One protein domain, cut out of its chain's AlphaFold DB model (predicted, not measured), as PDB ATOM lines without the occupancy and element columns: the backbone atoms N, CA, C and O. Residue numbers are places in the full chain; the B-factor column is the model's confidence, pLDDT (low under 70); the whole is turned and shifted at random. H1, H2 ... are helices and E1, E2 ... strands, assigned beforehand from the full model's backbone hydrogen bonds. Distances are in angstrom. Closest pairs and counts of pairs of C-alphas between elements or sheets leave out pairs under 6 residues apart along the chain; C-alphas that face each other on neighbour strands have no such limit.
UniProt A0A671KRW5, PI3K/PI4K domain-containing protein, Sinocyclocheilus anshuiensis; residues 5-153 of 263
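AT A GLANCE: This is residues 5 to 153 of the 263 residues of the protein "PI3K/PI4K domain-containing protein" of Sinocyclocheilus anshuiensis (UniProt A0A671KRW5). The long helix H4 joins two lobes: a loose group of H1, H2 and H3, and a strongly twisted sheet with H5 and residues 69 to 81 of H4 over one face. Look through 149 printed residues for five named helices, then three strands, in sheet order E1 - E2 - E3, a meander, each strand the antiparallel neighbour of the one before. The class is mixed, with H4, H5 and the sheet in two layers. It is only just compact, close to loose, with a radius of gyration of the C-alphas of 17.3 A and spans of 45 by 38 by 22 A.

HOW THE PARTS SIT: Start at H1, residues 5 to 15, close but not clearly touching H2, residues 18 to 28; their closest C-alphas, Ile 12 and Ser 21, are 6.0 A apart. H3, residues 35 to 53, touches H2 with residues 40 to 47 alone, a helical hairpin; the closest C-alphas, Ile 22 and Leu 47, are 7.1 A apart. H4, residues 55 to 81, touches H5, residues 87 to 100, with residues 68 to 80 alone, another hairpin, closest at C-alphas 79 and 87, 5.3 A. Both are on the same face of the sheet of E1, residues 117 to 126, E2, residues 132 to 138, and E3, residues 146 to 152. In hairpin E1-E2 find N 119 and O 137 at 2.9 A; in hairpin E2-E3, N 134 and O 148 at 2.8 A. Every O i to N i+4 pair is within hydrogen-bond range in H1, H3 and H4, but 5 of 7 in H2 and 7 of 10 in H5.

IN THESE COORDINATES: Find C-alpha 55 at (37.253, -28.780, -7.878); H4 runs 38.8 A to C-alpha 81 at (41.572, -22.448, 30.132). H3 spans 27.0 A and E1 23.5 A, bending by 75 degrees at residue 120.

THE WHOLE: The printed part has no cut; the long link is H5 to E1, and pLDDT is under 70 in residues 5 to 44, 51 and 126 to 131.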
ATOM      1  N   PRO A   5      20.047  -9.296   2.328       46.56
ATOM      2  CA  PRO A   5      20.765 -10.531   2.661       46.56
ATOM      3  C   PRO A   5      21.442 -11.229   1.474       46.56
ATOM      4  O   PRO A   5      22.525 -11.779   1.647       46.56
ATOM      5  N   LEU A   6      20.861 -11.206   0.272       42.19
ATOM      6  CA  LEU A   6      21.482 -11.778  -0.928       42.19
ATOM      7  C   LEU A   6      22.665 -10.921  -1.390       42.19
ATOM      8  O   LEU A   6      23.703 -11.467  -1.743       42.19
ATOM      9  N   LEU A   7      22.536  -9.592  -1.318       43.78
ATOM     10  CA  LEU A   7      23.622  -8.662  -1.635       43.78
ATOM     11  C   LEU A   7      24.782  -8.811  -0.639       43.78
ATOM     12  O   LEU A   7      25.928  -8.922  -1.060       43.78
ATOM     13  N   LEU A   8      24.492  -8.922   0.664       45.66
ATOM     14  CA  LEU A   8      25.498  -9.245   1.681       45.66
ATOM     15  C   LEU A   8      26.143 -10.603   1.415       45.66
ATOM     16  O   LEU A   8      27.358 -10.709   1.485       45.66
ATOM     17  N   THR A   9      25.358 -11.626   1.069       44.34
ATOM     18  CA  THR A   9      25.888 -12.964   0.765       44.34
ATOM     19  C   THR A   9      26.802 -12.926  -0.460       44.34
ATOM     20  O   THR A   9      27.858 -13.546  -0.443       44.34
ATOM     21  N   ILE A  10      26.455 -12.155  -1.493       44.59
ATOM     22  CA  ILE A  10      27.288 -11.953  -2.684       44.59
ATOM     23  C   ILE A  10      28.555 -11.163  -2.332       44.59
ATOM     24  O   ILE A  10      29.639 -11.592  -2.697       44.59
ATOM     25  N   ILE A  11      28.471 -10.078  -1.558       46.00
ATOM     26  CA  ILE A  11      29.639  -9.292  -1.114       46.00
ATOM     27  C   ILE A  11      30.593 -10.149  -0.259       46.00
ATOM     28  O   ILE A  11      31.810 -10.081  -0.443       46.00
ATOM     29  N   ILE A  12      30.041 -10.988   0.621       45.62
ATOM     30  CA  ILE A  12      30.737 -11.969   1.470       45.62
ATOM     31  C   ILE A  12      31.374 -13.083   0.628       45.62
ATOM     32  O   ILE A  12      32.491 -13.503   0.924       45.62
ATOM     33  N   LEU A  13      30.709 -13.559  -0.428       44.91
ATOM     34  CA  LEU A  13      31.248 -14.571  -1.345       44.91
ATOM     35  C   LEU A  13      32.307 -14.003  -2.303       44.91
ATOM     36  O   LEU A  13      33.218 -14.730  -2.685       44.91
ATOM     37  N   VAL A  14      32.201 -12.725  -2.677       41.09
ATOM     38  CA  VAL A  14      33.107 -12.051  -3.622       41.09
ATOM     39  C   VAL A  14      34.389 -11.554  -2.940       41.09
ATOM     40  O   VAL A  14      35.437 -11.551  -3.574       41.09
ATOM     41  N   ASN A  15      34.351 -11.176  -1.652       41.69
ATOM     42  CA  ASN A  15      35.504 -10.572  -0.958       41.69
ATOM     43  C   ASN A  15      36.223 -11.482   0.051       41.69
ATOM     44  O   ASN A  15      37.179 -11.043   0.686       41.69
ATOM     45  N   CYS A  16      35.793 -12.725   0.258       39.53
ATOM     46  CA  CYS A  16      36.391 -13.582   1.281       39.53
ATOM     47  C   CYS A  16      36.577 -15.011   0.784       39.53
ATOM     48  O   CYS A  16      35.736 -15.557   0.071       39.53
ATOM     49  N   ASN A  17      37.680 -15.620   1.230       51.12
ATOM     50  CA  ASN A  17      37.974 -17.046   1.113       51.12
ATOM     51  C   ASN A  17      36.675 -17.830   1.336       51.12
ATOM     52  O   ASN A  17      36.087 -17.730   2.418       51.12
ATOM     53  N   VAL A  18      36.219 -18.565   0.318       44.62
ATOM     54  CA  VAL A  18      34.887 -19.191   0.264       44.62
ATOM     55  C   VAL A  18      34.554 -19.852   1.606       44.62
ATOM     56  O   VAL A  18      33.558 -19.512   2.224       44.62
ATOM     57  N   TYR A  19      35.448 -20.668   2.173       43.31
ATOM     58  CA  TYR A  19      35.207 -21.368   3.445       43.31
ATOM     59  C   TYR A  19      35.201 -20.492   4.714       43.31
ATOM     60  O   TYR A  19      34.549 -20.816   5.708       43.31
ATOM     61  N   VAL A  20      35.921 -19.378   4.686       43.75
ATOM     62  CA  VAL A  20      36.132 -18.505   5.839       43.75
ATOM     63  C   VAL A  20      34.956 -17.542   5.970       43.75
ATOM     64  O   VAL A  20      34.340 -17.491   7.031       43.75
ATOM     65  N   SER A  21      34.522 -16.956   4.851       46.66
ATOM     66  CA  SER A  21      33.223 -16.278   4.742       46.66
ATOM     67  C   SER A  21      32.054 -17.200   5.088       46.66
ATOM     68  O   SER A  21      31.027 -16.785   5.625       46.66
ATOM     69  N   ILE A  22      32.234 -18.499   4.843       43.72
ATOM     70  CA  ILE A  22      31.241 -19.516   5.143       43.72
ATOM     71  C   ILE A  22      31.106 -19.802   6.654       43.72
ATOM     72  O   ILE A  22      29.992 -19.976   7.151       43.72
ATOM     73  N   LYS A  23      32.208 -19.826   7.419       43.12
ATOM     74  CA  LYS A  23      32.134 -19.877   8.892       43.12
ATOM     75  C   LYS A  23      31.653 -18.534   9.464       43.12
ATOM     76  O   LYS A  23      30.948 -18.539  10.462       43.12
ATOM     77  N   THR A  24      31.920 -17.408   8.802       42.59
ATOM     78  CA  THR A  24      31.395 -16.085   9.188       42.59
ATOM     79  C   THR A  24      29.877 -15.943   8.975       42.59
ATOM     80  O   THR A  24      29.185 -15.372   9.815       42.59
ATOM     81  N   CYS A  25      29.300 -16.521   7.918       42.69
ATOM     82  CA  CYS A  25      27.843 -16.500   7.705       42.69
ATOM     83  C   CYS A  25      27.059 -17.374   8.698       42.69
ATOM     84  O   CYS A  25      25.934 -17.029   9.062       42.69
ATOM     85  N   HIS A  26      27.667 -18.446   9.226       43.16
ATOM     86  CA  HIS A  26      27.118 -19.218  10.356       43.16
ATOM     87  C   HIS A  26      26.785 -18.320  11.564       43.16
ATOM     88  O   HIS A  26      25.924 -18.634  12.385       43.16
ATOM     89  N   ILE A  27      27.458 -17.177  11.646       43.66
ATOM     90  CA  ILE A  27      27.565 -16.354  12.828       43.66
ATOM     91  C   ILE A  27      26.634 -15.109  12.750       43.66
ATOM     92  O   ILE A  27      26.165 -14.644  13.792       43.66
ATOM     93  N   LEU A  28      26.230 -14.643  11.557       39.59
ATOM     94  CA  LEU A  28      25.192 -13.600  11.366       39.59
ATOM     95  C   LEU A  28      23.755 -14.089  11.666       39.59
ATOM     96  O   LEU A  28      22.856 -13.290  11.909       39.59
ATOM     97  N   SER A  29      23.527 -15.405  11.728       42.97
ATOM     98  CA  SER A  29      22.201 -16.018  11.945       42.97
ATOM     99  C   SER A  29      21.634 -15.835  13.376       42.97
ATOM    100  O   SER A  29      20.497 -16.201  13.674       42.97
ATOM    101  N   CYS A  30      22.382 -15.255  14.322       40.66
ATOM    102  CA  CYS A  30      22.078 -15.394  15.751       40.66
ATOM    103  C   CYS A  30      20.873 -14.617  16.337       40.66
ATOM    104  O   CYS A  30      20.611 -14.830  17.520       40.66
ATOM    105  N   ASN A  31      20.036 -13.893  15.577       44.78
ATOM    106  CA  ASN A  31      18.991 -13.032  16.179       44.78
ATOM    107  C   ASN A  31      17.498 -13.360  15.937       44.78
ATOM    108  O   ASN A  31      16.660 -12.657  16.486       44.78
ATOM    109  N   CYS A  32      17.091 -14.450  15.259       39.09
ATOM    110  CA  CYS A  32      15.649 -14.789  15.187       39.09
ATOM    111  C   CYS A  32      15.345 -16.305  15.214       39.09
ATOM    112  O   CYS A  32      15.733 -17.044  14.313       39.09
ATOM    113  N   LYS A  33      14.655 -16.803  16.255       42.78
ATOM    114  CA  LYS A  33      14.534 -18.251  16.574       42.78
ATOM    115  C   LYS A  33      13.875 -19.124  15.485       42.78
ATOM    116  O   LYS A  33      14.235 -20.293  15.388       42.78
ATOM    117  N   LYS A  34      12.972 -18.589  14.649       41.50
ATOM    118  CA  LYS A  34      12.310 -19.339  13.554       41.50
ATOM    119  C   LYS A  34      13.035 -19.228  12.205       41.50
ATOM    120  O   LYS A  34      13.210 -20.244  11.538       41.50
ATOM    121  N   LEU A  35      13.535 -18.042  11.841       46.12
ATOM    122  CA  LEU A  35      14.338 -17.858  10.620       46.12
ATOM    123  C   LEU A  35      15.697 -18.577  10.687       46.12
ATOM    124  O   LEU A  35      16.181 -19.042   9.659       46.12
ATOM    125  N   LYS A  36      16.277 -18.741  11.888       56.00
ATOM    126  CA  LYS A  36      17.575 -19.402  12.127       56.00
ATOM    127  C   LYS A  36      17.733 -20.738  11.418       56.00
ATOM    128  O   LYS A  36      18.756 -20.966  10.788       56.00
ATOM    129  N   LYS A  37      16.746 -21.630  11.536       58.19
ATOM    130  CA  LYS A  37      16.883 -23.007  11.044       58.19
ATOM    131  C   LYS A  37      16.830 -23.054   9.517       58.19
ATOM    132  O   LYS A  37      17.666 -23.702   8.902       58.19
ATOM    133  N   ILE A  38      15.894 -22.319   8.916       62.34
ATOM    134  CA  ILE A  38      15.714 -22.248   7.457       62.34
ATOM    135  C   ILE A  38      16.912 -21.561   6.800       62.34
ATOM    136  O   ILE A  38      17.495 -22.114   5.870       62.34
ATOM    137  N   LEU A  39      17.324 -20.406   7.327       62.16
ATOM    138  CA  LEU A  39      18.468 -19.664   6.802       62.16
ATOM    139  C   LEU A  39      19.762 -20.484   6.929       62.16
ATOM    140  O   LEU A  39      20.595 -20.481   6.028       62.16
ATOM    141  N   TRP A  40      19.904 -21.252   8.014       63.00
ATOM    142  CA  TRP A  40      21.031 -22.161   8.212       63.00
ATOM    143  C   TRP A  40      21.034 -23.327   7.217       63.00
ATOM    144  O   TRP A  40      22.080 -23.629   6.649       63.00
ATOM    145  N   TYR A  41      19.880 -23.942   6.940       67.69
ATOM    146  CA  TYR A  41      19.778 -24.990   5.920       67.69
ATOM    147  C   TYR A  41      20.083 -24.472   4.513       67.69
ATOM    148  O   TYR A  41      20.857 -25.101   3.792       67.69
ATOM    149  N   GLN A  42      19.531 -23.318   4.128       69.62
ATOM    150  CA  GLN A  42      19.825 -22.685   2.836       69.62
ATOM    151  C   GLN A  42      21.318 -22.389   2.695       69.62
ATOM    152  O   GLN A  42      21.932 -22.690   1.674       69.62
ATOM    153  N   PHE A  43      21.921 -21.869   3.760       67.06
ATOM    154  CA  PHE A  43      23.343 -21.593   3.805       67.06
ATOM    155  C   PHE A  43      24.199 -22.869   3.665       67.06
ATOM    156  O   PHE A  43      25.144 -22.901   2.874       67.06
ATOM    157  N   LEU A  44      23.849 -23.949   4.373       67.69
ATOM    158  CA  LEU A  44      24.527 -25.244   4.244       67.69
ATOM    159  C   LEU A  44      24.393 -25.844   2.843       67.69
ATOM    160  O   LEU A  44      25.334 -26.484   2.366       67.69
ATOM    161  N   LEU A  45      23.257 -25.638   2.180       74.12
ATOM    162  CA  LEU A  45      23.040 -26.104   0.815       74.12
ATOM    163  C   LEU A  45      23.968 -25.377  -0.165       74.12
ATOM    164  O   LEU A  45      24.678 -26.032  -0.927       74.12
ATOM    165  N   VAL A  46      24.038 -24.042  -0.082       72.94
ATOM    166  CA  VAL A  46      24.954 -23.222  -0.895       72.94
ATOM    167  C   VAL A  46      26.406 -23.625  -0.642       72.94
ATOM    168  O   VAL A  46      27.164 -23.834  -1.586       72.94
ATOM    169  N   LEU A  47      26.790 -23.820   0.621       70.31
ATOM    170  CA  LEU A  47      28.122 -24.301   0.978       70.31
ATOM    171  C   LEU A  47      28.438 -25.661   0.347       70.31
ATOM    172  O   LEU A  47      29.530 -25.868  -0.184       70.31
ATOM    173  N   SER A  48      27.507 -26.603   0.455       73.81
ATOM    174  CA  SER A  48      27.692 -27.964  -0.048       73.81
ATOM    175  C   SER A  48      27.808 -27.963  -1.569       73.81
ATOM    176  O   SER A  48      28.701 -28.612  -2.109       73.81
ATOM    177  N   ALA A  49      26.989 -27.156  -2.249       74.81
ATOM    178  CA  ALA A  49      27.091 -26.929  -3.684       74.81
ATOM    179  C   ALA A  49      28.455 -26.329  -4.063       74.81
ATOM    180  O   ALA A  49      29.152 -26.889  -4.904       74.81
ATOM    181  N   LEU A  50      28.904 -25.266  -3.387       70.06
ATOM    182  CA  LEU A  50      30.206 -24.640  -3.647       70.06
ATOM    183  C   LEU A  50      31.369 -25.615  -3.440       70.06
ATOM    184  O   LEU A  50      32.252 -25.704  -4.287       70.06
ATOM    185  N   LYS A  51      31.358 -26.393  -2.351       68.75
ATOM    186  CA  LYS A  51      32.365 -27.438  -2.108       68.75
ATOM    187  C   LYS A  51      32.345 -28.517  -3.186       68.75
ATOM    188  O   LYS A  51      33.407 -29.027  -3.544       68.75
ATOM    189  N   ASN A  52      31.165 -28.869  -3.693       76.12
ATOM    190  CA  ASN A  52      31.023 -29.843  -4.766       76.12
ATOM    191  C   ASN A  52      31.555 -29.311  -6.102       76.12
ATOM    192  O   ASN A  52      32.238 -30.056  -6.800       76.12
ATOM    193  N   CYS A  53      31.356 -28.026  -6.392       78.75
ATOM    194  CA  CYS A  53      31.729 -27.407  -7.663       78.75
ATOM    195  C   CYS A  53      33.161 -26.840  -7.713       78.75
ATOM    196  O   CYS A  53      33.695 -26.656  -8.799       78.75
ATOM    197  N   CYS A  54      33.819 -26.577  -6.577       73.56
ATOM    198  CA  CYS A  54      35.103 -25.860  -6.538       73.56
ATOM    199  C   CYS A  54      36.339 -26.654  -7.017       73.56
ATOM    200  O   CYS A  54      37.456 -26.139  -6.997       73.56
ATOM    201  N   GLY A  55      36.162 -27.905  -7.449       80.88
ATOM    202  CA  GLY A  55      37.253 -28.780  -7.878       80.88
ATOM    203  C   GLY A  55      38.092 -29.344  -6.720       80.88
ATOM    204  O   GLY A  55      38.002 -28.921  -5.566       80.88
ATOM    205  N   ARG A  56      38.920 -30.355  -7.021       86.31
ATOM    206  CA  ARG A  56      39.686 -31.098  -5.999       86.31
ATOM    207  C   ARG A  56      40.746 -30.243  -5.300       86.31
ATOM    208  O   ARG A  56      40.888 -30.343  -4.085       86.31
ATOM    209  N   ALA A  57      41.459 -29.405  -6.054       83.69
ATOM    210  CA  ALA A  57      42.559 -28.596  -5.531       83.69
ATOM    211  C   ALA A  57      42.078 -27.589  -4.475       83.69
ATOM    212  O   ALA A  57      42.562 -27.606  -3.343       83.69
ATOM    213  N   LEU A  58      41.065 -26.780  -4.805       79.50
ATOM    214  CA  LEU A  58      40.502 -25.814  -3.864       79.50
ATOM    215  C   LEU A  58      39.844 -26.521  -2.673       79.50
ATOM    216  O   LEU A  58      40.050 -26.110  -1.537       79.50
ATOM    217  N   ARG A  59      39.126 -27.633  -2.879       80.81
ATOM    218  CA  ARG A  59      38.553 -28.409  -1.764       80.81
ATOM    219  C   ARG A  59      39.621 -28.885  -0.772       80.81
ATOM    220  O   ARG A  59      39.412 -28.764   0.435       80.81
ATOM    221  N   HIS A  60      40.744 -29.403  -1.268       85.38
ATOM    222  CA  HIS A  60      41.859 -29.843  -0.430       85.38
ATOM    223  C   HIS A  60      42.488 -28.670   0.341       85.38
ATOM    224  O   HIS A  60      42.733 -28.784   1.542       85.38
ATOM    225  N   GLU A  61      42.671 -27.522  -0.318       82.69
ATOM    226  CA  GLU A  61      43.184 -26.302   0.314       82.69
ATOM    227  C   GLU A  61      42.257 -25.806   1.433       82.69
ATOM    228  O   GLU A  61      42.700 -25.568   2.554       82.69
ATOM    229  N   LEU A  62      40.947 -25.742   1.183       80.62
ATOM    230  CA  LEU A  62      39.962 -25.333   2.188       80.62
ATOM    231  C   LEU A  62      39.921 -26.299   3.385       80.62
ATOM    232  O   LEU A  62      39.790 -25.875   4.534       80.62
ATOM    233  N   GLN A  63      40.056 -27.606   3.146       84.25
ATOM    234  CA  GLN A  63      40.141 -28.595   4.224       84.25
ATOM    235  C   GLN A  63      41.415 -28.408   5.055       84.25
ATOM    236  O   GLN A  63      41.393 -28.537   6.281       84.25
ATOM    237  N   ARG A  64      42.532 -28.080   4.403       87.50
ATOM    238  CA  ARG A  64      43.798 -27.779   5.066       87.50
ATOM    239  C   ARG A  64      43.709 -26.507   5.913       87.50
ATOM    240  O   ARG A  64      44.081 -26.555   7.085       87.50
ATOM    241  N   GLN A  65      43.128 -25.439   5.371       87.25
ATOM    242  CA  GLN A  65      42.824 -24.209   6.103       87.25
ATOM    243  C   GLN A  65      41.973 -24.485   7.343       87.25
ATOM    244  O   GLN A  65      42.310 -24.010   8.425       87.25
ATOM    245  N   SER A  66      40.910 -25.293   7.219       85.75
ATOM    246  CA  SER A  66      40.077 -25.656   8.375       85.75
ATOM    247  C   SER A  66      40.894 -26.344   9.458       85.75
ATOM    248  O   SER A  66      40.829 -25.929  10.608       85.75
ATOM    249  N   ARG A  67      41.711 -27.343   9.096       90.50
ATOM    250  CA  ARG A  67      42.565 -28.052  10.060       90.50
ATOM    251  C   ARG A  67      43.533 -27.108  10.770       90.50
ATOM    252  O   ARG A  67      43.700 -27.233  11.979       90.50
ATOM    253  N   LEU A  68      44.131 -26.157  10.048       90.94
ATOM    254  CA  LEU A  68      45.008 -25.149  10.645       90.94
ATOM    255  C   LEU A  68      44.240 -24.261  11.635       90.94
ATOM    256  O   LEU A  68      44.687 -24.080  12.763       90.94
ATOM    257  N   VAL A  69      43.071 -23.745  11.248       89.81
ATOM    258  CA  VAL A  69      42.227 -22.909  12.117       89.81
ATOM    259  C   VAL A  69      41.779 -23.665  13.363       89.81
ATOM    260  O   VAL A  69      41.873 -23.133  14.470       89.81
ATOM    261  N   ASP A  70      41.308 -24.898  13.200       89.31
ATOM    262  CA  ASP A  70      40.827 -25.724  14.303       89.31
ATOM    263  C   ASP A  70      41.982 -26.047  15.265       89.31
ATOM    264  O   ASP A  70      41.801 -25.998  16.480       89.31
ATOM    265  N   LEU A  71      43.187 -26.296  14.743       92.56
ATOM    266  CA  LEU A  71      44.391 -26.497  15.543       92.56
ATOM    267  C   LEU A  71      44.787 -25.236  16.327       92.56
ATOM    268  O   LEU A  71      44.993 -25.310  17.536       92.56
ATOM    269  N   LEU A  72      44.874 -24.085  15.656       91.25
ATOM    270  CA  LEU A  72      45.199 -22.800  16.283       91.25
ATOM    271  C   LEU A  72      44.224 -22.471  17.415       91.25
ATOM    272  O   LEU A  72      44.632 -22.107  18.516       91.25
ATOM    273  N   THR A  73      42.936 -22.674  17.152       89.00
ATOM    274  CA  THR A  73      41.855 -22.453  18.113       89.00
ATOM    275  C   THR A  73      41.971 -23.397  19.309       89.00
ATOM    276  O   THR A  73      41.893 -22.950  20.448       89.00
ATOM    277  N   GLN A  74      42.215 -24.693  19.080       91.25
ATOM    278  CA  GLN A  74      42.398 -25.670  20.159       91.25
ATOM    279  C   GLN A  74      43.591 -25.332  21.055       91.25
ATOM    280  O   GLN A  74      43.507 -25.472  22.275       91.25
ATOM    281  N   VAL A  75      44.710 -24.899  20.467       91.88
ATOM    282  CA  VAL A  75      45.895 -24.497  21.233       91.88
ATOM    283  C   VAL A  75      45.600 -23.231  22.041       91.88
ATOM    284  O   VAL A  75      45.849 -23.225  23.247       91.88
ATOM    285  N   ALA A  76      45.017 -22.203  21.414       90.38
ATOM    286  CA  ALA A  76      44.620 -20.966  22.089       90.38
ATOM    287  C   ALA A  76      43.665 -21.238  23.261       90.38
ATOM    288  O   ALA A  76      43.867 -20.721  24.359       90.38
ATOM    289  N   GLU A  77      42.676 -22.109  23.059       90.50
ATOM    290  CA  GLU A  77      41.712 -22.466  24.092       90.50
ATOM    291  C   GLU A  77      42.375 -23.166  25.276       90.50
ATOM    292  O   GLU A  77      42.190 -22.749  26.415       90.50
ATOM    293  N   LYS A  78      43.246 -24.151  25.032       90.94
ATOM    294  CA  LYS A  78      43.985 -24.821  26.113       90.94
ATOM    295  C   LYS A  78      44.846 -23.865  26.931       90.94
ATOM    296  O   LYS A  78      44.955 -24.034  28.142       90.94
ATOM    297  N   ILE A  79      45.472 -22.882  26.285       88.81
ATOM    298  CA  ILE A  79      46.264 -21.857  26.978       88.81
ATOM    299  C   ILE A  79      45.348 -20.970  27.822       88.81
ATOM    300  O   ILE A  79      45.679 -20.663  28.967       88.81
ATOM    301  N   ARG A  80      44.195 -20.573  27.278       87.31
ATOM    302  CA  ARG A  80      43.220 -19.724  27.966       87.31
ATOM    303  C   ARG A  80      42.636 -20.406  29.203       87.31
ATOM    304  O   ARG A  80      42.627 -19.788  30.271       87.31
ATOM    305  N   SER A  81      42.196 -21.658  29.061       88.75
ATOM    306  CA  SER A  81      41.572 -22.448  30.132       88.75
ATOM    307  C   SER A  81      42.564 -22.907  31.205       88.75
ATOM    308  O   SER A  81      42.142 -23.325  32.277       88.75
ATOM    309  N   ALA A  82      43.872 -22.849  30.942       89.19
ATOM    310  CA  ALA A  82      44.888 -23.191  31.929       89.19
ATOM    311  C   ALA A  82      45.058 -22.099  32.998       89.19
ATOM    312  O   ALA A  82      44.994 -20.896  32.707       89.19
ATOM    313  N   ASP A  83      45.372 -22.536  34.222       87.38
ATOM    314  CA  ASP A  83      45.747 -21.665  35.342       87.38
ATOM    315  C   ASP A  83      46.834 -20.674  34.917       87.38
ATOM    316  O   ASP A  83      47.804 -21.075  34.265       87.38
ATOM    317  N   LYS A  84      46.730 -19.404  35.341       84.00
ATOM    318  CA  LYS A  84      47.673 -18.324  34.971       84.00
ATOM    319  C   LYS A  84      49.146 -18.749  35.083       84.00
ATOM    320  O   LYS A  84      49.920 -18.486  34.167       84.00
ATOM    321  N   ASN A  85      49.499 -19.470  36.149       85.94
ATOM    322  CA  ASN A  85      50.867 -19.923  36.421       85.94
ATOM    323  C   ASN A  85      51.335 -21.054  35.487       85.94
ATOM    324  O   ASN A  85      52.523 -21.154  35.203       85.94
ATOM    325  N   LYS A  86      50.415 -21.873  34.962       87.81
ATOM    326  CA  LYS A  86      50.711 -23.025  34.089       87.81
ATOM    327  C   LYS A  86      50.617 -22.698  32.597       87.81
ATOM    328  O   LYS A  86      51.026 -23.508  31.766       87.81
ATOM    329  N   ARG A  87      50.092 -21.522  32.220       86.50
ATOM    330  CA  ARG A  87      49.886 -21.143  30.807       86.50
ATOM    331  C   ARG A  87      51.158 -21.239  29.971       86.50
ATOM    332  O   ARG A  87      51.088 -21.689  28.834       86.50
ATOM    333  N   LYS A  88      52.315 -20.849  30.525       85.19
ATOM    334  CA  LYS A  88      53.615 -20.927  29.832       85.19
ATOM    335  C   LYS A  88      54.028 -22.371  29.525       85.19
ATOM    336  O   LYS A  88      54.519 -22.641  28.430       85.19
ATOM    337  N   ASP A  89      53.770 -23.302  30.438       87.81
ATOM    338  CA  ASP A  89      54.106 -24.718  30.251       87.81
ATOM    339  C   ASP A  89      53.162 -25.392  29.255       87.81
ATOM    340  O   ASP A  89      53.605 -26.096  28.345       87.81
ATOM    341  N   VAL A  90      51.856 -25.118  29.372       89.38
ATOM    342  CA  VAL A  90      50.847 -25.577  28.403       89.38
ATOM    343  C   VAL A  90      51.192 -25.066  27.011       89.38
ATOM    344  O   VAL A  90      51.227 -25.839  26.059       89.38
ATOM    345  N   PHE A  91      51.534 -23.787  26.902       87.19
ATOM    346  CA  PHE A  91      51.981 -23.173  25.664       87.19
ATOM    347  C   PHE A  91      53.200 -23.885  25.055       87.19
ATOM    348  O   PHE A  91      53.170 -24.285  23.890       87.19
ATOM    349  N   ARG A  92      54.260 -24.100  25.848       86.69
ATOM    350  CA  ARG A  92      55.490 -24.771  25.396       86.69
ATOM    351  C   ARG A  92      55.224 -26.191  24.895       86.69
ATOM    352  O   ARG A  92      55.883 -26.624  23.951       86.69
ATOM    353  N   ARG A  93      54.272 -26.901  25.504       90.00
ATOM    354  CA  ARG A  93      53.871 -28.252  25.093       90.00
ATOM    355  C   ARG A  93      53.013 -28.245  23.829       90.00
ATOM    356  O   ARG A  93      53.277 -29.015  22.911       90.00
ATOM    357  N   GLU A  94      51.990 -27.396  23.766       90.75
ATOM    358  CA  GLU A  94      51.001 -27.431  22.681       90.75
ATOM    359  C   GLU A  94      51.506 -26.769  21.386       90.75
ATOM    360  O   GLU A  94      51.082 -27.184  20.305       90.75
ATOM    361  N   ARG A  95      52.450 -25.811  21.452       87.00
ATOM    362  CA  ARG A  95      52.984 -25.117  20.259       87.00
ATOM    363  C   ARG A  95      53.564 -26.066  19.207       87.00
ATOM    364  O   ARG A  95      53.492 -25.775  18.017       87.00
ATOM    365  N   TRP A  96      54.107 -27.211  19.633       88.56
ATOM    366  CA  TRP A  96      54.697 -28.209  18.738       88.56
ATOM    367  C   TRP A  96      53.700 -28.752  17.727       88.56
ATOM    368  O   TRP A  96      54.101 -29.078  16.619       88.56
ATOM    369  N   LYS A  97      52.407 -28.776  18.063       91.81
ATOM    370  CA  LYS A  97      51.363 -29.221  17.139       91.81
ATOM    371  C   LYS A  97      51.232 -28.292  15.934       91.81
ATOM    372  O   LYS A  97      50.999 -28.755  14.822       91.81
ATOM    373  N   ILE A  98      51.402 -26.984  16.153       91.12
ATOM    374  CA  ILE A  98      51.386 -25.976  15.083       91.12
ATOM    375  C   ILE A  98      52.620 -26.158  14.202       91.12
ATOM    376  O   ILE A  98      52.497 -26.136  12.986       91.12
ATOM    377  N   VAL A  99      53.791 -26.385  14.801       89.38
ATOM    378  CA  VAL A  99      55.032 -26.640  14.051       89.38
ATOM    379  C   VAL A  99      54.920 -27.934  13.237       89.38
ATOM    380  O   VAL A  99      55.222 -27.939  12.047       89.38
ATOM    381  N   SER A 100      54.408 -29.015  13.834       91.50
ATOM    382  CA  SER A 100      54.273 -30.316  13.170       91.50
ATOM    383  C   SER A 100      53.285 -30.301  12.006       91.50
ATOM    384  O   SER A 100      53.415 -31.111  11.098       91.50
ATOM    385  N   PHE A 101      52.324 -29.368  11.984       92.38
ATOM    386  CA  PHE A 101      51.418 -29.179  10.843       92.38
ATOM    387  C   PHE A 101      52.162 -28.874   9.528       92.38
ATOM    388  O   PHE A 101      51.648 -29.153   8.443       92.38
ATOM    389  N   PHE A 102      53.367 -28.307   9.632       91.19
ATOM    390  CA  PHE A 102      54.219 -27.920   8.510       91.19
ATOM    391  C   PHE A 102      55.432 -28.850   8.309       91.19
ATOM    392  O   PHE A 102      56.235 -28.602   7.412       91.19
ATOM    393  N   ALA A 103      55.583 -29.912   9.114       85.62
ATOM    394  CA  ALA A 103      56.797 -30.739   9.145       85.62
ATOM    395  C   ALA A 103      57.134 -31.401   7.798       85.62
ATOM    396  O   ALA A 103      58.304 -31.491   7.437       85.62
ATOM    397  N   ASP A 104      56.123 -31.777   7.017       84.31
ATOM    398  CA  ASP A 104      56.301 -32.467   5.731       84.31
ATOM    399  C   ASP A 104      56.607 -31.504   4.559       84.31
ATOM    400  O   ASP A 104      56.307 -31.801   3.403       84.31
ATOM    401  N   GLY A 105      57.115 -30.296   4.841       80.50
ATOM    402  CA  GLY A 105      57.376 -29.255   3.834       80.50
ATOM    403  C   GLY A 105      56.108 -28.671   3.200       80.50
ATOM    404  O   GLY A 105      56.156 -28.002   2.167       80.50
ATOM    405  N   GLN A 106      54.952 -28.941   3.798       84.31
ATOM    406  CA  GLN A 106      53.668 -28.584   3.226       84.31
ATOM    407  C   GLN A 106      53.260 -27.157   3.594       84.31
ATOM    408  O   GLN A 106      53.332 -26.760   4.751       84.31
ATOM    409  N   SER A 107      52.739 -26.407   2.625       91.56
ATOM    410  CA  SER A 107      52.241 -25.047   2.829       91.56
ATOM    411  C   SER A 107      50.725 -24.981   3.018       91.56
ATOM    412  O   SER A 107      50.004 -25.904   2.649       91.56
ATOM    413  N   CYS A 108      50.222 -23.871   3.552       90.31
ATOM    414  CA  CYS A 108      48.790 -23.601   3.693       90.31
ATOM    415  C   CYS A 108      48.512 -22.123   3.409       90.31
ATOM    416  O   CYS A 108      49.279 -21.270   3.847       90.31
ATOM    417  N   ARG A 109      47.428 -21.796   2.708       88.50
ATOM    418  CA  ARG A 109      46.944 -20.414   2.609       88.50
ATOM    419  C   ARG A 109      46.320 -19.983   3.927       88.50
ATOM    420  O   ARG A 109      45.725 -20.797   4.635       88.50
ATOM    421  N   LEU A 110      46.435 -18.706   4.270       85.94
ATOM    422  CA  LEU A 110      45.801 -18.196   5.478       85.94
ATOM    423  C   LEU A 110      44.315 -17.887   5.238       85.94
ATOM    424  O   LEU A 110      43.914 -17.458   4.157       85.94
ATOM    425  N   PRO A 111      43.460 -18.088   6.253       82.38
ATOM    426  CA  PRO A 111      42.047 -17.756   6.140       82.38
ATOM    427  C   PRO A 111      41.801 -16.241   6.081       82.38
ATOM    428  O   PRO A 111      40.886 -15.812   5.384       82.38
ATOM    429  N   LEU A 112      42.615 -15.456   6.801       83.25
ATOM    430  CA  LEU A 112      42.568 -13.989   6.815       83.25
ATOM    431  C   LEU A 112      42.968 -13.395   5.462       83.25
ATOM    432  O   LEU A 112      42.368 -12.421   5.024       83.25
ATOM    433  N   ASP A 113      43.946 -14.012   4.799       83.88
ATOM    434  CA  ASP A 113      44.431 -13.602   3.489       83.88
ATOM    435  C   ASP A 113      44.636 -14.824   2.582       83.88
ATOM    436  O   ASP A 113      45.643 -15.528   2.717       83.88
ATOM    437  N   PRO A 114      43.716 -15.080   1.634       81.25
ATOM    438  CA  PRO A 114      43.872 -16.166   0.679       81.25
ATOM    439  C   PRO A 114      45.121 -16.024  -0.192       81.25
ATOM    440  O   PRO A 114      45.602 -17.044  -0.681       81.25
ATOM    441  N   ALA A 115      45.637 -14.812  -0.423       83.81
ATOM    442  CA  ALA A 115      46.829 -14.587  -1.236       83.81
ATOM    443  C   ALA A 115      48.105 -15.029  -0.506       83.81
ATOM    444  O   ALA A 115      49.043 -15.504  -1.147       83.81
ATOM    445  N   VAL A 116      48.108 -14.967   0.828       87.38
ATOM    446  CA  VAL A 116      49.254 -15.345   1.655       87.38
ATOM    447  C   VAL A 116      49.299 -16.857   1.847       87.38
ATOM    448  O   VAL A 116      48.397 -17.472   2.418       87.38
ATOM    449  N   VAL A 117      50.402 -17.456   1.406       91.31
ATOM    450  CA  VAL A 117      50.736 -18.864   1.633       91.31
ATOM    451  C   VAL A 117      51.821 -18.928   2.703       91.31
ATOM    452  O   VAL A 117      52.832 -18.243   2.588       91.31
ATOM    453  N   VAL A 118      51.645 -19.769   3.719       92.38
ATOM    454  CA  VAL A 118      52.611 -19.970   4.805       92.38
ATOM    455  C   VAL A 118      53.219 -21.367   4.762       92.38
ATOM    456  O   VAL A 118      52.528 -22.337   4.445       92.38
ATOM    457  N   LYS A 119      54.516 -21.465   5.073       90.94
ATOM    458  CA  LYS A 119      55.292 -22.720   5.064       90.94
ATOM    459  C   LYS A 119      55.710 -23.200   6.450       90.94
ATOM    460  O   LYS A 119      56.012 -24.373   6.588       90.94
ATOM    461  N   ALA A 120      55.755 -22.327   7.452       83.25
ATOM    462  CA  ALA A 120      56.135 -22.691   8.814       83.25
ATOM    463  C   ALA A 120      55.615 -21.663   9.821       83.25
ATOM    464  O   ALA A 120      55.384 -20.508   9.465       83.25
ATOM    465  N   SER A 121      55.490 -22.055  11.090       78.00
ATOM    466  CA  SER A 121      55.385 -21.120  12.214       78.00
ATOM    467  C   SER A 121      56.754 -20.976  12.884       78.00
ATOM    468  O   SER A 121      57.415 -21.975  13.162       78.00
ATOM    469  N   PHE A 122      57.202 -19.743  13.134       71.69
ATOM    470  CA  PHE A 122      58.540 -19.494  13.707       71.69
ATOM    471  C   PHE A 122      58.497 -18.827  15.079       71.69
ATOM    472  O   PHE A 122      59.387 -19.038  15.902       71.69
ATOM    473  N   LYS A 123      57.452 -18.044  15.356       75.56
ATOM    474  CA  LYS A 123      57.248 -17.408  16.654       75.56
ATOM    475  C   LYS A 123      55.816 -17.594  17.085       75.56
ATOM    476  O   LYS A 123      54.886 -17.457  16.304       75.56
ATOM    477  N   VAL A 124      55.660 -17.946  18.346       70.31
ATOM    478  CA  VAL A 124      54.361 -18.008  18.987       70.31
ATOM    479  C   VAL A 124      54.550 -17.258  20.306       70.31
ATOM    480  O   VAL A 124      55.527 -17.525  21.016       70.31
ATOM    481  N   PHE A 125      53.676 -16.307  20.623       71.69
ATOM    482  CA  PHE A 125      53.727 -15.541  21.868       71.69
ATOM    483  C   PHE A 125      52.436 -15.710  22.659       71.69
ATOM    484  O   PHE A 125      51.344 -15.829  22.103       71.69
ATOM    485  N   ASN A 126      52.570 -15.697  23.983       60.62
ATOM    486  CA  ASN A 126      51.442 -15.580  24.892       60.62
ATOM    487  C   ASN A 126      51.485 -14.183  25.508       60.62
ATOM    488  O   ASN A 126      52.455 -13.840  26.187       60.62
ATOM    489  N   SER A 127      50.462 -13.377  25.249       57.28
ATOM    490  CA  SER A 127      50.323 -12.064  25.870       57.28
ATOM    491  C   SER A 127      49.613 -12.197  27.225       57.28
ATOM    492  O   SER A 127      48.791 -13.091  27.432       57.28
ATOM    493  N   ASN A 128      49.928 -11.319  28.185       50.62
ATOM    494  CA  ASN A 128      49.385 -11.387  29.556       50.62
ATOM    495  C   ASN A 128      47.841 -11.331  29.615       50.62
ATOM    496  O   ASN A 128      47.251 -11.774  30.601       50.62
ATOM    497  N   ALA A 129      47.199 -10.839  28.550       49.91
ATOM    498  CA  ALA A 129      45.750 -10.741  28.382       49.91
ATOM    499  C   ALA A 129      45.107 -11.935  27.634       49.91
ATOM    500  O   ALA A 129      43.913 -11.898  27.361       49.91
ATOM    501  N   ALA A 130      45.862 -13.005  27.346       58.44
ATOM    502  CA  ALA A 130      45.369 -14.272  26.794       58.44
ATOM    503  C   ALA A 130      44.776 -14.260  25.368       58.44
ATOM    504  O   ALA A 130      43.849 -15.029  25.103       58.44
ATOM    505  N   PRO A 131      45.356 -13.519  24.411       69.12
ATOM    506  CA  PRO A 131      45.350 -14.041  23.053       69.12
ATOM    507  C   PRO A 131      46.733 -14.555  22.628       69.12
ATOM    508  O   PRO A 131      47.782 -14.001  22.975       69.12
ATOM    509  N   MET A 132      46.713 -15.677  21.906       88.25
ATOM    510  CA  MET A 132      47.907 -16.349  21.391       88.25
ATOM    511  C   MET A 132      48.292 -15.708  20.062       88.25
ATOM    512  O   MET A 132      47.534 -15.793  19.103       88.25
ATOM    513  N   GLU A 133      49.471 -15.108  19.983       90.38
ATOM    514  CA  GLU A 133      50.010 -14.600  18.723       90.38
ATOM    515  C   GLU A 133      50.832 -15.687  18.028       90.38
ATOM    516  O   GLU A 133      51.589 -16.410  18.681       90.38
ATOM    517  N   VAL A 134      50.689 -15.809  16.712       91.00
ATOM    518  CA  VAL A 134      51.412 -16.759  15.865       91.00
ATOM    519  C   VAL A 134      51.978 -16.021  14.664       91.00
ATOM    520  O   VAL A 134      51.234 -15.424  13.889       91.00
ATOM    521  N   SER A 135      53.288 -16.117  14.486       92.00
ATOM    522  CA  SER A 135      54.022 -15.593  13.343       92.00
ATOM    523  C   SER A 135      54.425 -16.730  12.412       92.00
ATOM    524  O   SER A 135      55.028 -17.729  12.826       92.00
ATOM    525  N   PHE A 136      54.111 -16.550  11.137       92.88
ATOM    526  CA  PHE A 136      54.357 -17.502  10.071       92.88
ATOM    527  C   PHE A 136      55.408 -16.993   9.089       92.88
ATOM    528  O   PHE A 136      55.455 -15.805   8.773       92.88
ATOM    529  N   ILE A 137      56.202 -17.929   8.574       91.50
ATOM    530  CA  ILE A 137      57.082 -17.710   7.430       91.50
ATOM    531  C   ILE A 137      56.248 -17.897   6.168       91.50
ATOM    532  O   ILE A 137      55.603 -18.942   5.985       91.50
ATOM    533  N   THR A 138      56.244 -16.884   5.312       92.06
ATOM    534  CA  THR A 138      55.530 -16.914   4.039       92.06
ATOM    535  C   THR A 138      56.279 -17.763   3.012       92.06
ATOM    536  O   THR A 138      57.474 -18.031   3.114       92.06
ATOM    537  N   ALA A 139      55.541 -18.299   2.044       91.31
ATOM    538  CA  ALA A 139      56.100 -19.139   0.996       91.31
ATOM    539  C   ALA A 139      56.924 -18.352  -0.023       91.31
ATOM    540  O   ALA A 139      57.775 -18.961  -0.679       91.31
ATOM    541  N   ASP A 140      56.616 -17.062  -0.153       89.44
ATOM    542  CA  ASP A 140      57.293 -16.096  -1.001       89.44
ATOM    543  C   ASP A 140      58.640 -15.707  -0.367       89.44
ATOM    544  O   ASP A 140      58.642 -15.172   0.742       89.44
ATOM    545  N   PRO A 141      59.780 -15.958  -1.035       84.69
ATOM    546  CA  PRO A 141      61.099 -15.573  -0.533       84.69
ATOM    547  C   PRO A 141      61.276 -14.067  -0.310       84.69
ATOM    548  O   PRO A 141      62.108 -13.675   0.504       84.69
ATOM    549  N   LEU A 142      60.525 -13.232  -1.033       87.75
ATOM    550  CA  LEU A 142      60.530 -11.774  -0.881       87.75
ATOM    551  C   LEU A 142      59.422 -11.287   0.066       87.75
ATOM    552  O   LEU A 142      59.353 -10.102   0.393       87.75
ATOM    553  N   GLY A 143      58.549 -12.198   0.501       81.56
ATOM    554  CA  GLY A 143      57.432 -11.902   1.375       81.56
ATOM    555  C   GLY A 143      57.886 -11.618   2.801       81.56
ATOM    556  O   GLY A 143      58.782 -12.261   3.345       81.56
ATOM    557  N   GLN A 144      57.210 -10.674   3.453       86.88
ATOM    558  CA  GLN A 144      57.366 -10.489   4.892       86.88
ATOM    559  C   GLN A 144      56.702 -11.639   5.658       86.88
ATOM    560  O   GLN A 144      55.803 -12.320   5.158       86.88
ATOM    561  N   ASN A 145      57.143 -11.844   6.898       90.38
ATOM    562  CA  ASN A 145      56.477 -12.753   7.822       90.38
ATOM    563  C   ASN A 145      55.051 -12.274   8.106       90.38
ATOM    564  O   ASN A 145      54.815 -11.081   8.277       90.38
ATOM    565  N   TYR A 146      54.115 -13.214   8.222       91.69
ATOM    566  CA  TYR A 146      52.719 -12.901   8.506       91.69
ATOM    567  C   TYR A 146      52.380 -13.283   9.941       91.69
ATOM    568  O   TYR A 146      52.472 -14.454  10.313       91.69
ATOM    569  N   SER A 147      51.956 -12.313  10.745       92.38
ATOM    570  CA  SER A 147      51.567 -12.536  12.137       92.38
ATOM    571  C   SER A 147      50.058 -12.400  12.313       92.38
ATOM    572  O   SER A 147      49.411 -11.539  11.721       92.38
ATOM    573  N   LEU A 148      49.485 -13.265  13.143       92.38
ATOM    574  CA  LEU A 148      48.086 -13.195  13.538       92.38
ATOM    575  C   LEU A 148      47.922 -13.460  15.030       92.38
ATOM    576  O   LEU A 148      48.754 -14.098  15.668       92.38
ATOM    577  N   ILE A 149      46.810 -12.996  15.571       91.94
ATOM    578  CA  ILE A 149      46.376 -13.194  16.942       91.94
ATOM    579  C   ILE A 149      45.170 -14.128  16.920       91.94
ATOM    580  O   ILE A 149      44.154 -13.838  16.292       91.94
ATOM    581  N   CYS A 150      45.263 -15.241  17.635       91.06
ATOM    582  CA  CYS A 150      44.149 -16.128  17.929       91.06
ATOM    583  C   CYS A 150      43.458 -15.662  19.211       91.06
ATOM    584  O   CYS A 150      44.043 -15.717  20.298       91.06
ATOM    585  N   LYS A 151      42.201 -15.237  19.081       88.69
ATOM    586  CA  LYS A 151      41.344 -14.849  20.202       88.69
ATOM    587  C   LYS A 151      40.328 -15.944  20.503       88.69
ATOM    588  O   LYS A 151      39.664 -16.445  19.595       88.69
ATOM    589  N   THR A 152      40.178 -16.267  21.783       88.44
ATOM    590  CA  THR A 152      39.142 -17.168  22.300       88.44
ATOM    591  C   THR A 152      38.440 -16.513  23.493       88.44
ATOM    592  O   THR A 152      39.072 -15.965  24.392       88.44
ATOM    593  N   GLY A 153      37.110 -16.539  23.505       84.75
ATOM    594  CA  GLY A 153      36.235 -15.808  24.434       84.75
ATOM    595  C   GLY A 153      35.645 -14.515  23.907       84.75
ATOM    596  O   GLY A 153      34.650 -14.058  24.461       84.75
TER     597      GLY A 153